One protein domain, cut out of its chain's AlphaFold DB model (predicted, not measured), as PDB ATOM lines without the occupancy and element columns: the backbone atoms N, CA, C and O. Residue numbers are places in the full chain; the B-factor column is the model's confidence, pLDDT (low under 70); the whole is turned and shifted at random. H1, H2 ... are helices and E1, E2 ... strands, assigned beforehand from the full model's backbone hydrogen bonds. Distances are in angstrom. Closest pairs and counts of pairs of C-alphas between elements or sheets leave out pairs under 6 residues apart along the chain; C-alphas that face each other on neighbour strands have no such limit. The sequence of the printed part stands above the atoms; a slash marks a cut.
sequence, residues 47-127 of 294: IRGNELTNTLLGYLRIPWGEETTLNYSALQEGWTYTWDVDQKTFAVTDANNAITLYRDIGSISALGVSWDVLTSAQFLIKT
ATOM      1  N   ILE A  47     -21.348  21.740 -14.303       81.31
ATOM      2  CA  ILE A  47     -22.262  20.687 -13.864       81.31
ATOM      3  C   ILE A  47     -22.924  20.116 -15.108       81.31
ATOM      4  O   ILE A  47     -23.396  20.879 -15.953       81.31
ATOM      5  N   ARG A  48     -22.947  18.791 -15.249       83.56
ATOM      6  CA  ARG A  48     -23.639  18.165 -16.379       83.56
ATOM      7  C   ARG A  48     -25.126  18.001 -16.079       83.56
ATOM      8  O   ARG A  48     -25.518  17.803 -14.933       83.56
ATOM      9  N   GLY A  49     -25.962  18.025 -17.111       79.62
ATOM     10  CA  GLY A  49     -27.407  17.844 -16.973       79.62
ATOM     11  C   GLY A  49     -27.794  16.513 -16.325       79.62
ATOM     12  O   GLY A  49     -28.706  16.459 -15.509       79.62
ATOM     13  N   ASN A  50     -27.048  15.441 -16.589       80.00
ATOM     14  CA  ASN A  50     -27.284  14.129 -15.975       80.00
ATOM     15  C   ASN A  50     -26.863  14.039 -14.496       80.00
ATOM     16  O   ASN A  50     -27.162  13.049 -13.833       80.00
ATOM     17  N   GLU A  51     -26.169  15.051 -13.981       71.19
ATOM     18  CA  GLU A  51     -25.812  15.199 -12.564       71.19
ATOM     19  C   GLU A  51     -26.793  16.138 -11.835       71.19
ATOM     20  O   GLU A  51     -26.700  16.343 -10.621       71.19
ATOM     21  N   LEU A  52     -27.740  16.723 -12.572       68.81
ATOM     22  CA  LEU A  52     -28.691  17.695 -12.068       68.81
ATOM     23  C   LEU A  52     -29.707  17.017 -11.139       68.81
ATOM     24  O   LEU A  52     -30.490  16.161 -11.543       68.81
ATOM     25  N   THR A  53     -29.724  17.440  -9.879       65.44
ATOM     26  CA  THR A  53     -30.752  17.055  -8.905       65.44
ATOM     27  C   THR A  53     -31.624  18.262  -8.569       65.44
ATOM     28  O   THR A  53     -31.176  19.405  -8.672       65.44
ATOM     29  N   ASN A  54     -32.856  18.030  -8.103       59.41
ATOM     30  CA  ASN A  54     -33.738  19.113  -7.639       59.41
ATOM     31  C   ASN A  54     -33.080  19.958  -6.535       59.41
ATOM     32  O   ASN A  54     -33.250  21.173  -6.488       59.41
ATOM     33  N   THR A  55     -32.284  19.322  -5.675       54.94
ATOM     34  CA  THR A  55     -31.512  19.999  -4.630       54.94
ATOM     35  C   THR A  55     -30.463  20.936  -5.230       54.94
ATOM     36  O   THR A  55     -30.344  22.083  -4.805       54.94
ATOM     37  N   LEU A  56     -29.737  20.476  -6.252       62.97
ATOM     38  CA  LEU A  56     -28.720  21.267  -6.940       62.97
ATOM     39  C   LEU A  56     -29.336  22.449  -7.702       62.97
ATOM     40  O   LEU A  56     -28.833  23.561  -7.588       62.97
ATOM     41  N   LEU A  57     -30.475  22.248  -8.373       63.12
ATOM     42  CA  LEU A  57     -31.263  23.340  -8.959       63.12
ATOM     43  C   LEU A  57     -31.689  24.379  -7.910       63.12
ATOM     44  O   LEU A  57     -31.565  25.580  -8.149       63.12
ATOM     45  N   GLY A  58     -32.131  23.928  -6.733       56.97
ATOM     46  CA  GLY A  58     -32.474  24.810  -5.616       56.97
ATOM     47  C   GLY A  58     -31.289  25.653  -5.133       56.97
ATOM     48  O   GLY A  58     -31.446  26.846  -4.868       56.97
ATOM     49  N   TYR A  59     -30.086  25.073  -5.080       60.47
ATOM     50  CA  TYR A  59     -28.870  25.798  -4.700       60.47
ATOM     51  C   TYR A  59     -28.439  26.851  -5.718       60.47
ATOM     52  O   TYR A  59     -27.898  27.883  -5.320       60.47
ATOM     53  N   LEU A  60     -28.707  26.632  -7.008       65.50
ATOM     54  CA  LEU A  60     -28.395  27.606  -8.054       65.50
ATOM     55  C   LEU A  60     -29.260  28.876  -7.958       65.50
ATOM     56  O   LEU A  60     -28.894  29.895  -8.538       65.50
ATOM     57  N   ARG A  61     -30.375  28.841  -7.205       66.06
ATOM     58  CA  ARG A  61     -31.314  29.966  -7.009       66.06
ATOM     59  C   ARG A  61     -31.811  30.590  -8.319       66.06
ATOM     60  O   ARG A  61     -32.117  31.781  -8.361       66.06
ATOM     61  N   ILE A  62     -31.898  29.797  -9.385       72.00
ATOM     62  CA  ILE A  62     -32.350  30.282 -10.687       72.00
ATOM     63  C   ILE A  62     -33.880  30.218 -10.722       72.00
ATOM     64  O   ILE A  62     -34.444  29.166 -10.411       72.00
ATOM     65  N   PRO A  63     -34.578  31.313 -11.067       78.12
ATOM     66  CA  PRO A  63     -36.028  31.286 -11.180       78.12
ATOM     67  C   PRO A  63     -36.474  30.364 -12.320       78.12
ATOM     68  O   PRO A  63     -35.813  30.257 -13.356       78.12
ATOM     69  N   TRP A  64     -37.632  29.724 -12.142       78.75
ATOM     70  CA  TRP A  64     -38.197  28.855 -13.173       78.75
ATOM     71  C   TRP A  64     -38.591  29.645 -14.425       78.75
ATOM     72  O   TRP A  64     -38.218  29.215 -15.503       78.75
ATOM     73  N   GLY A  65     -39.212  30.822 -14.255       81.44
ATOM     74  CA  GLY A  65     -39.693  31.721 -15.317       81.44
ATOM     75  C   GLY A  65     -41.063  31.329 -15.893       81.44
ATOM     76  O   GLY A  65     -41.691  30.383 -15.417       81.44
ATOM     77  N   GLU A  66     -41.548  32.104 -16.871       80.00
ATOM     78  CA  GLU A  66     -42.895  31.968 -17.464       80.00
ATOM     79  C   GLU A  66     -42.876  31.715 -18.984       80.00
ATOM     80  O   GLU A  66     -43.925  31.608 -19.623       80.00
ATOM     81  N   GLU A  67     -41.696  31.618 -19.595       79.69
ATOM     82  CA  GLU A  67     -41.574  31.375 -21.030       79.69
ATOM     83  C   GLU A  67     -42.074  29.967 -21.409       79.69
ATOM     84  O   GLU A  67     -41.753  28.968 -20.771       79.69
ATOM     85  N   THR A  68     -42.869  29.867 -22.477       71.00
ATOM     86  CA  THR A  68     -43.485  28.593 -22.904       71.00
ATOM     87  C   THR A  68     -42.961  28.075 -24.243       71.00
ATOM     88  O   THR A  68     -43.272  26.952 -24.641       71.00
ATOM     89  N   THR A  69     -42.151  28.866 -24.947       83.44
ATOM     90  CA  THR A  69     -41.632  28.505 -26.270       83.44
ATOM     91  C   THR A  69     -40.479  27.511 -26.151       83.44
ATOM     92  O   THR A  69     -39.408  27.836 -25.644       83.44
ATOM     93  N   LEU A  70     -40.687  26.304 -26.676       84.75
ATOM     94  CA  LEU A  70     -39.663  25.268 -26.811       84.75
ATOM     95  C   LEU A  70     -38.938  25.407 -28.156       84.75
ATOM     96  O   LEU A  70     -39.527  25.180 -29.209       84.75
ATOM     97  N   ASN A  71     -37.649  25.734 -28.106       88.00
ATOM     98  CA  ASN A  71     -36.749  25.774 -29.260       88.00
ATOM     99  C   ASN A  71     -36.066  24.416 -29.496       88.00
ATOM    100  O   ASN A  71     -35.813  24.038 -30.637       88.00
ATOM    101  N   TYR A  72     -35.800  23.666 -28.421       91.25
ATOM    102  CA  TYR A  72     -35.111  22.375 -28.465       91.25
ATOM    103  C   TYR A  72     -35.926  21.323 -27.717       91.25
ATOM    104  O   TYR A  72     -35.782  21.132 -26.511       91.25
ATOM    105  N   SER A  73     -36.824  20.658 -28.443       88.94
ATOM    106  CA  SER A  73     -37.770  19.693 -27.874       88.94
ATOM    107  C   SER A  73     -37.180  18.300 -27.639       88.94
ATOM    108  O   SER A  73     -37.698  17.565 -26.801       88.94
ATOM    109  N   ALA A  74     -36.103  17.937 -28.336       89.94
ATOM    110  CA  ALA A  74     -35.479  16.622 -28.250       89.94
ATOM    111  C   ALA A  74     -33.952  16.710 -28.345       89.94
ATOM    112  O   ALA A  74     -33.402  17.658 -28.913       89.94
ATOM    113  N   LEU A  75     -33.289  15.687 -27.807       92.00
ATOM    114  CA  LEU A  75     -31.843  15.530 -27.871       92.00
ATOM    115  C   LEU A  75     -31.390  15.272 -29.314       92.00
ATOM    116  O   LEU A  75     -31.978  14.438 -30.005       92.00
ATOM    117  N   GLN A  76     -30.331  15.948 -29.753       92.44
ATOM    118  CA  GLN A  76     -29.743  15.742 -31.076       92.44
ATOM    119  C   GLN A  76     -28.321  15.193 -30.950       92.44
ATOM    120  O   GLN A  76     -27.553  15.567 -30.062       92.44
ATOM    121  N   GLU A  77     -27.957  14.256 -31.819       90.88
ATOM    122  CA  GLU A  77     -26.630  13.646 -31.787       90.88
ATOM    123  C   GLU A  77     -25.558  14.651 -32.233       90.88
ATOM    124  O   GLU A  77     -25.734  15.374 -33.211       90.88
ATOM    125  N   GLY A  78     -24.446  14.716 -31.495       88.19
ATOM    126  CA  GLY A  78     -23.350  15.653 -31.767       88.19
ATOM    127  C   GLY A  78     -23.592  17.089 -31.294       88.19
ATOM    128  O   GLY A  78     -22.714  17.928 -31.473       88.19
ATOM    129  N   TRP A  79     -24.738  17.383 -30.674       94.00
ATOM    130  CA  TRP A  79     -25.031  18.712 -30.139       94.00
ATOM    131  C   TRP A  79     -24.515  18.868 -28.710       94.00
ATOM    132  O   TRP A  79     -24.453  17.910 -27.938       94.00
ATOM    133  N   THR A  80     -24.135  20.094 -28.350       95.31
ATOM    134  CA  THR A  80     -23.747  20.458 -26.982       95.31
ATOM    135  C   THR A  80     -24.459  21.733 -26.562       95.31
ATOM    136  O   THR A  80     -24.440  22.735 -27.279       95.31
ATOM    137  N   TYR A  81     -25.048  21.713 -25.370       95.50
ATOM    138  CA  TYR A  81     -25.818  22.818 -24.812       95.50
ATOM    139  C   TYR A  81     -25.067  23.356 -23.599       95.50
ATOM    140  O   TYR A  81     -24.818  22.625 -22.649       95.50
ATOM    141  N   THR A  82     -24.661  24.620 -23.628       94.44
ATOM    142  CA  THR A  82     -23.891  25.239 -22.546       94.44
ATOM    143  C   THR A  82     -24.610  26.473 -22.045       94.44
ATOM    144  O   THR A  82     -24.789  27.433 -22.789       94.44
ATOM    145  N   TRP A  83     -24.976  26.478 -20.773       92.25
ATOM    146  CA  TRP A  83     -25.567  27.630 -20.115       92.25
ATOM    147  C   TRP A  83     -24.595  28.225 -19.109       92.25
ATOM    148  O   TRP A  83     -24.179  27.557 -18.167       92.25
ATOM    149  N   ASP A  84     -24.227  29.482 -19.316       90.06
ATOM    150  CA  ASP A  84     -23.490  30.284 -18.355       90.06
ATOM    151  C   ASP A  84     -24.474  31.123 -17.542       90.06
ATOM    152  O   ASP A  84     -25.076  32.077 -18.047       90.06
ATOM    153  N   VAL A  85     -24.659  30.722 -16.283       85.12
ATOM    154  CA  VAL A  85     -25.621  31.338 -15.361       85.12
ATOM    155  C   VAL A  85     -25.184  32.754 -14.982       85.12
ATOM    156  O   VAL A  85     -26.029  33.631 -14.817       85.12
ATOM    157  N   ASP A  86     -23.874  32.993 -14.876       82.88
ATOM    158  CA  ASP A  86     -23.315  34.291 -14.488       82.88
ATOM    159  C   ASP A  86     -23.463  35.304 -15.623       82.88
ATOM    160  O   ASP A  86     -23.998  36.400 -15.449       82.88
ATOM    161  N   GLN A  87     -23.075  34.892 -16.830       86.88
ATOM    162  CA  GLN A  87     -23.178  35.736 -18.016       86.88
ATOM    163  C   GLN A  87     -24.598  35.800 -18.588       86.88
ATOM    164  O   GLN A  87     -24.841  36.572 -19.516       86.88
ATOM    165  N   LYS A  88     -25.533  34.992 -18.066       89.75
ATOM    166  CA  LYS A  88     -26.892  34.817 -18.607       89.75
ATOM    167  C   LYS A  88     -26.872  34.492 -20.100       89.75
ATOM    168  O   LYS A  88     -27.676  35.007 -20.880       89.75
ATOM    169  N   THR A  89     -25.913  33.663 -20.512       92.44
ATOM    170  CA  THR A  89     -25.745  33.273 -21.914       92.44
ATOM    171  C   THR A  89     -25.985  31.792 -22.095       92.44
ATOM    172  O   THR A  89     -25.508  30.968 -21.321       92.44
ATOM    173  N   PHE A  90     -26.719  31.447 -23.142       94.75
ATOM    174  CA  PHE A  90     -26.969  30.070 -23.523       94.75
ATOM    175  C   PHE A  90     -26.408  29.838 -24.922       94.75
ATOM    176  O   PHE A  90     -26.804  30.499 -25.877       94.75
ATOM    177  N   ALA A  91     -25.441  28.937 -25.035       95.56
ATOM    178  CA  ALA A  91     -24.771  28.594 -26.274       95.56
ATOM    179  C   ALA A  91     -25.138  27.168 -26.684       95.56
ATOM    180  O   ALA A  91     -24.985  26.226 -25.906       95.56
ATOM    181  N   VAL A  92     -25.572  27.010 -27.929       95.94
ATOM    182  CA  VAL A  92     -25.874  25.714 -28.534       95.94
ATOM    183  C   VAL A  92     -24.895  25.487 -29.669       95.94
ATOM    184  O   VAL A  92     -24.829  26.285 -30.601       95.94
ATOM    185  N   THR A  93     -24.107  24.424 -29.559       96.00
ATOM    186  CA  THR A  93     -23.156  24.000 -30.588       96.00
ATOM    187  C   THR A  93     -23.760  22.822 -31.332       96.00
ATOM    188  O   THR A  93     -24.117  21.828 -30.698       96.00
ATOM    189  N   ASP A  94     -23.911  22.945 -32.647       93.31
ATOM    190  CA  ASP A  94     -24.430  21.869 -33.491       93.31
ATOM    191  C   ASP A  94     -23.346  20.829 -33.843       93.31
ATOM    192  O   ASP A  94     -22.167  20.985 -33.517       93.31
ATOM    193  N   ALA A  95     -23.738  19.772 -34.559       92.94
ATOM    194  CA  ALA A  95     -22.830  18.705 -34.994       92.94
ATOM    195  C   ALA A  95     -21.700  19.170 -35.943       92.94
ATOM    196  O   ALA A  95     -20.716  18.454 -36.123       92.94
ATOM    197  N   ASN A  96     -21.819  20.359 -36.545       93.38
ATOM    198  CA  ASN A  96     -20.811  20.960 -37.422       93.38
ATOM    199  C   ASN A  96     -19.918  21.975 -36.684       93.38
ATOM    200  O   ASN A  96     -19.111  22.654 -37.323       93.38
ATOM    201  N   ASN A  97     -20.042  22.082 -35.356       89.81
ATOM    202  CA  ASN A  97     -19.409  23.097 -34.511       89.81
ATOM    203  C   ASN A  97     -19.872  24.542 -34.779       89.81
ATOM    204  O   ASN A  97     -19.179  25.489 -34.399       89.81
ATOM    205  N   ALA A  98     -21.031  24.748 -35.408       93.62
ATOM    206  CA  ALA A  98     -21.638  26.070 -35.490       93.62
ATOM    207  C   ALA A  98     -22.281  26.425 -34.143       93.62
ATOM    208  O   ALA A  98     -23.003  25.625 -33.547       93.62
ATOM    209  N   ILE A  99     -22.011  27.640 -33.659       94.25
ATOM    210  CA  ILE A  99     -22.453  28.103 -32.341       94.25
ATOM    211  C   ILE A  99     -23.595  29.101 -32.512       94.25
ATOM    212  O   ILE A  99     -23.418  30.172 -33.091       94.25
ATOM    213  N   THR A 100     -24.750  28.773 -31.938       94.88
ATOM    214  CA  THR A 100     -25.870  29.700 -31.759       94.88
ATOM    215  C   THR A 100     -25.839  30.234 -30.332       94.88
ATOM    216  O   THR A 100     -25.844  29.452 -29.384       94.88
ATOM    217  N   LEU A 101     -25.781  31.557 -30.170       94.69
ATOM    218  CA  LEU A 101     -25.674  32.207 -28.863       94.69
ATOM    219  C   LEU A 101     -26.939  33.007 -28.545       94.69
ATOM    220  O   LEU A 101     -27.285  33.947 -29.258       94.69
ATOM    221  N   TYR A 102     -27.559  32.680 -27.419       93.38
ATOM    222  CA  TYR A 102     -28.669  33.398 -26.812       93.38
ATOM    223  C   TYR A 102     -28.162  34.192 -25.603       93.38
ATOM    224  O   TYR A 102     -27.312  33.719 -24.844       93.38
ATOM    225  N   ARG A 103     -28.660  35.418 -25.437       92.94
ATOM    226  CA  ARG A 103     -28.272  36.346 -24.364       92.94
ATOM    227  C   ARG A 103     -29.481  36.676 -23.494       92.94
ATOM    228  O   ARG A 103     -30.612  36.448 -23.912       92.94
ATOM    229  N   ASP A 104     -29.210  37.215 -22.310       88.50
ATOM    230  CA  ASP A 104     -30.211  37.657 -21.333       88.50
ATOM    231  C   ASP A 104     -31.128  36.532 -20.814       88.50
ATOM    232  O   ASP A 104     -32.264  36.763 -20.405       88.50
ATOM    233  N   ILE A 105     -30.606  35.302 -20.763       88.38
ATOM    234  CA  ILE A 105     -31.319  34.127 -20.247       88.38
ATOM    235  C   ILE A 105     -31.198  34.076 -18.722       88.38
ATOM    236  O   ILE A 105     -30.198  33.607 -18.175       88.38
ATOM    237  N   GLY A 106     -32.214  34.601 -18.034       82.12
ATOM    238  CA  GLY A 106     -32.265  34.683 -16.570       82.12
ATOM    239  C   GLY A 106     -33.078  33.590 -15.869       82.12
ATOM    240  O   GLY A 106     -33.028  33.517 -14.642       82.12
ATOM    241  N   SER A 107     -33.825  32.773 -16.610       84.69
ATOM    242  CA  SER A 107     -34.718  31.734 -16.084       84.69
ATOM    243  C   SER A 107     -34.484  30.391 -16.779       84.69
ATOM    244  O   SER A 107     -33.918  30.330 -17.872       84.69
ATOM    245  N   ILE A 108     -34.934  29.306 -16.142       85.19
ATOM    246  CA  ILE A 108     -34.864  27.956 -16.724       85.19
ATOM    247  C   ILE A 108     -35.780  27.853 -17.951       85.19
ATOM    248  O   ILE A 108     -35.373  27.305 -18.973       85.19
ATOM    249  N   SER A 109     -36.987  28.416 -17.896       84.62
ATOM    250  CA  SER A 109     -37.930  28.422 -19.015       84.62
ATOM    251  C   SER A 109     -37.420  29.208 -20.222       84.62
ATOM    252  O   SER A 109     -37.652  28.788 -21.356       84.62
ATOM    253  N   ALA A 110     -36.664  30.292 -20.010       86.00
ATOM    254  CA  ALA A 110     -36.091  31.085 -21.097       86.00
ATOM    255  C   ALA A 110     -35.059  30.315 -21.941       86.00
ATOM    256  O   ALA A 110     -34.797  30.705 -23.077       86.00
ATOM    257  N   LEU A 111     -34.503  29.201 -21.440       88.94
ATOM    258  CA  LEU A 111     -33.653  28.316 -22.246       88.94
ATOM    259  C   LEU A 111     -34.418  27.705 -23.431       88.94
ATOM    260  O   LEU A 111     -33.814  27.390 -24.457       88.94
ATOM    261  N   GLY A 112     -35.737  27.516 -23.295       89.56
ATOM    262  CA  GLY A 112     -36.570  26.893 -24.322       89.56
ATOM    263  C   GLY A 112     -36.135  25.463 -24.664       89.56
ATOM    264  O   GLY A 112     -36.264  25.038 -25.813       89.56
ATOM    265  N   VAL A 113     -35.579  24.731 -23.696       90.50
ATOM    266  CA  VAL A 113     -35.146  23.333 -23.841       90.50
ATOM    267  C   VAL A 113     -36.124  22.396 -23.139       90.50
ATOM    268  O   VAL A 113     -36.709  22.752 -22.117       90.50
ATOM    269  N   SER A 114     -36.305  21.187 -23.667       89.94
ATOM    270  CA  SER A 114     -37.076  20.157 -22.974       89.94
ATOM    271  C   SER A 114     -36.312  19.597 -21.773       89.94
ATOM    272  O   SER A 114     -35.086  19.705 -21.674       89.94
ATOM    273  N   TRP A 115     -37.043  18.960 -20.856       86.19
ATOM    274  CA  TRP A 115     -36.451  18.317 -19.681       86.19
ATOM    275  C   TRP A 115     -35.455  17.210 -20.060       86.19
ATOM    276  O   TRP A 115     -34.422  17.057 -19.407       86.19
ATOM    277  N   ASP A 116     -35.716  16.496 -21.156       86.25
ATOM    278  CA  ASP A 116     -34.825  15.458 -21.685       86.25
ATOM    279  C   ASP A 116     -33.479  16.038 -22.137       86.25
ATOM    280  O   ASP A 116     -32.432  15.430 -21.927       86.25
ATOM    281  N   VAL A 117     -33.488  17.243 -22.720       88.50
ATOM    282  CA  VAL A 117     -32.261  17.961 -23.087       88.50
ATOM    283  C   VAL A 117     -31.553  18.466 -21.831       88.50
ATOM    284  O   VAL A 117     -30.351  18.245 -21.690       88.50
ATOM    285  N   LEU A 118     -32.285  19.078 -20.895       86.75
ATOM    286  CA  LEU A 118     -31.730  19.644 -19.659       86.75
ATOM    287  C   LEU A 118     -31.056  18.596 -18.764       86.75
ATOM    288  O   LEU A 118     -30.024  18.879 -18.164       86.75
ATOM    289  N   THR A 119     -31.622  17.392 -18.679       85.44
ATOM    290  CA  THR A 119     -31.101  16.288 -17.850       85.44
ATOM    291  C   THR A 119     -30.098  15.394 -18.579       85.44
ATOM    292  O   THR A 119     -29.635  14.384 -18.047       85.44
ATOM    293  N   SER A 120     -29.717  15.757 -19.803       86.44
ATOM    294  CA  SER A 120     -28.771  14.983 -20.598       86.44
ATOM    295  C   SER A 120     -27.313  15.251 -20.223       86.44
ATOM    296  O   SER A 120     -26.945  16.312 -19.720       86.44
ATOM    297  N   ALA A 121     -26.431  14.314 -20.573       89.50
ATOM    298  CA  ALA A 121     -24.985  14.517 -20.467       89.50
ATOM    299  C   ALA A 121     -24.428  15.546 -21.478       89.50
ATOM    300  O   ALA A 121     -23.276  15.958 -21.341       89.50
ATOM    301  N   GLN A 122     -25.218  15.936 -22.490       91.50
ATOM    302  CA  GLN A 122     -24.864  16.954 -23.489       91.50
ATOM    303  C   GLN A 122     -25.108  18.384 -22.987       91.50
ATOM    304  O   GLN A 122     -24.661  19.344 -23.619       91.50
ATOM    305  N   PHE A 123     -25.831  18.533 -21.873       91.81
ATOM    306  CA  PHE A 123     -26.122  19.819 -21.258       91.81
ATOM    307  C   PHE A 123     -25.099  20.142 -20.170       91.81
ATOM    308  O   PHE A 123     -24.797  19.307 -19.318       91.81
ATOM    309  N   LEU A 124     -24.564  21.359 -20.197       92.00
ATOM    310  CA  LEU A 124     -23.531  21.851 -19.293       92.00
ATOM    311  C   LEU A 124     -23.978  23.172 -18.672       92.00
ATOM    312  O   LEU A 124     -24.299  24.122 -19.383       92.00
ATOM    313  N   ILE A 125     -23.933  23.254 -17.347       88.62
ATOM    314  CA  ILE A 125     -24.207  24.468 -16.580       88.62
ATOM    315  C   ILE A 125     -22.887  24.987 -16.034       88.62
ATOM    316  O   ILE A 125     -22.237  24.325 -15.225       88.62
ATOM    317  N   LYS A 126     -22.491  26.181 -16.466       87.88
ATOM    318  CA  LYS A 126     -21.364  26.918 -15.907       87.88
ATOM    319  C   LYS A 126     -21.876  27.814 -14.795       87.88
ATOM    320  O   LYS A 126     -22.697  28.705 -15.012       87.88
ATOM    321  N   THR A 127     -21.391  27.534 -13.597       75.75
ATOM    322  CA  THR A 127     -21.713  28.310 -12.403       75.75
ATOM    323  C   THR A 127     -20.648  29.373 -12.152       75.75
ATOM    324  O   THR A 127     -19.469  29.139 -12.447       75.75
TER     325      THR A 127
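This is residues 47 to 127 of the 294 residues of an uncharacterized protein of Lucifera butyrica (UniProt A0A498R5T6). Little here is regular: a twisted four-strand sheet makes one wall, loops 61 to 79 and 103 to 114 arch over one face, and H1 sits off one end. The 81 printed residues include, in order, H1 E1 E2 E3 H2 E4, with 29 in named elements, class mixed. The mixed sheet runs E3 E2 E1 E4. The whole is compact, radius of gyration of the C-alphas 11.7 A, spans 34 by 24 by 22 A.

Find C-alpha 80 at (-23.747, 20.458, -26.982), where E1, residues 80 to 84, begins its 13.1 A. E2 is residues 89 to 93, 13.0 A; E3 99 to 102; E4 123 to 126, ending at (-21.364, 26.918, -15.907). H1 is 54 to 60, 10.0 A; H2 115 to 118.

E1, E2, E3 form a meander, two antiparallel hairpins: see N 82 and O 91, 2.8 A, and N 92 and O 100, 2.9 A. E4 is parallel to E1, N 124 and O 81 at 2.8 A. E3, H2, E4 make a split strand-helix-strand unit, crossover right-handed. H2 only grazes the sheet; H1 is not on it. H1 has every O i to N i+4 pair within hydrogen-bond range; H2 is too short for one.

The printed part has no cut; links H1 to E1 and E3 to H2 are long. Residues 52 to 61 have pLDDT under 70.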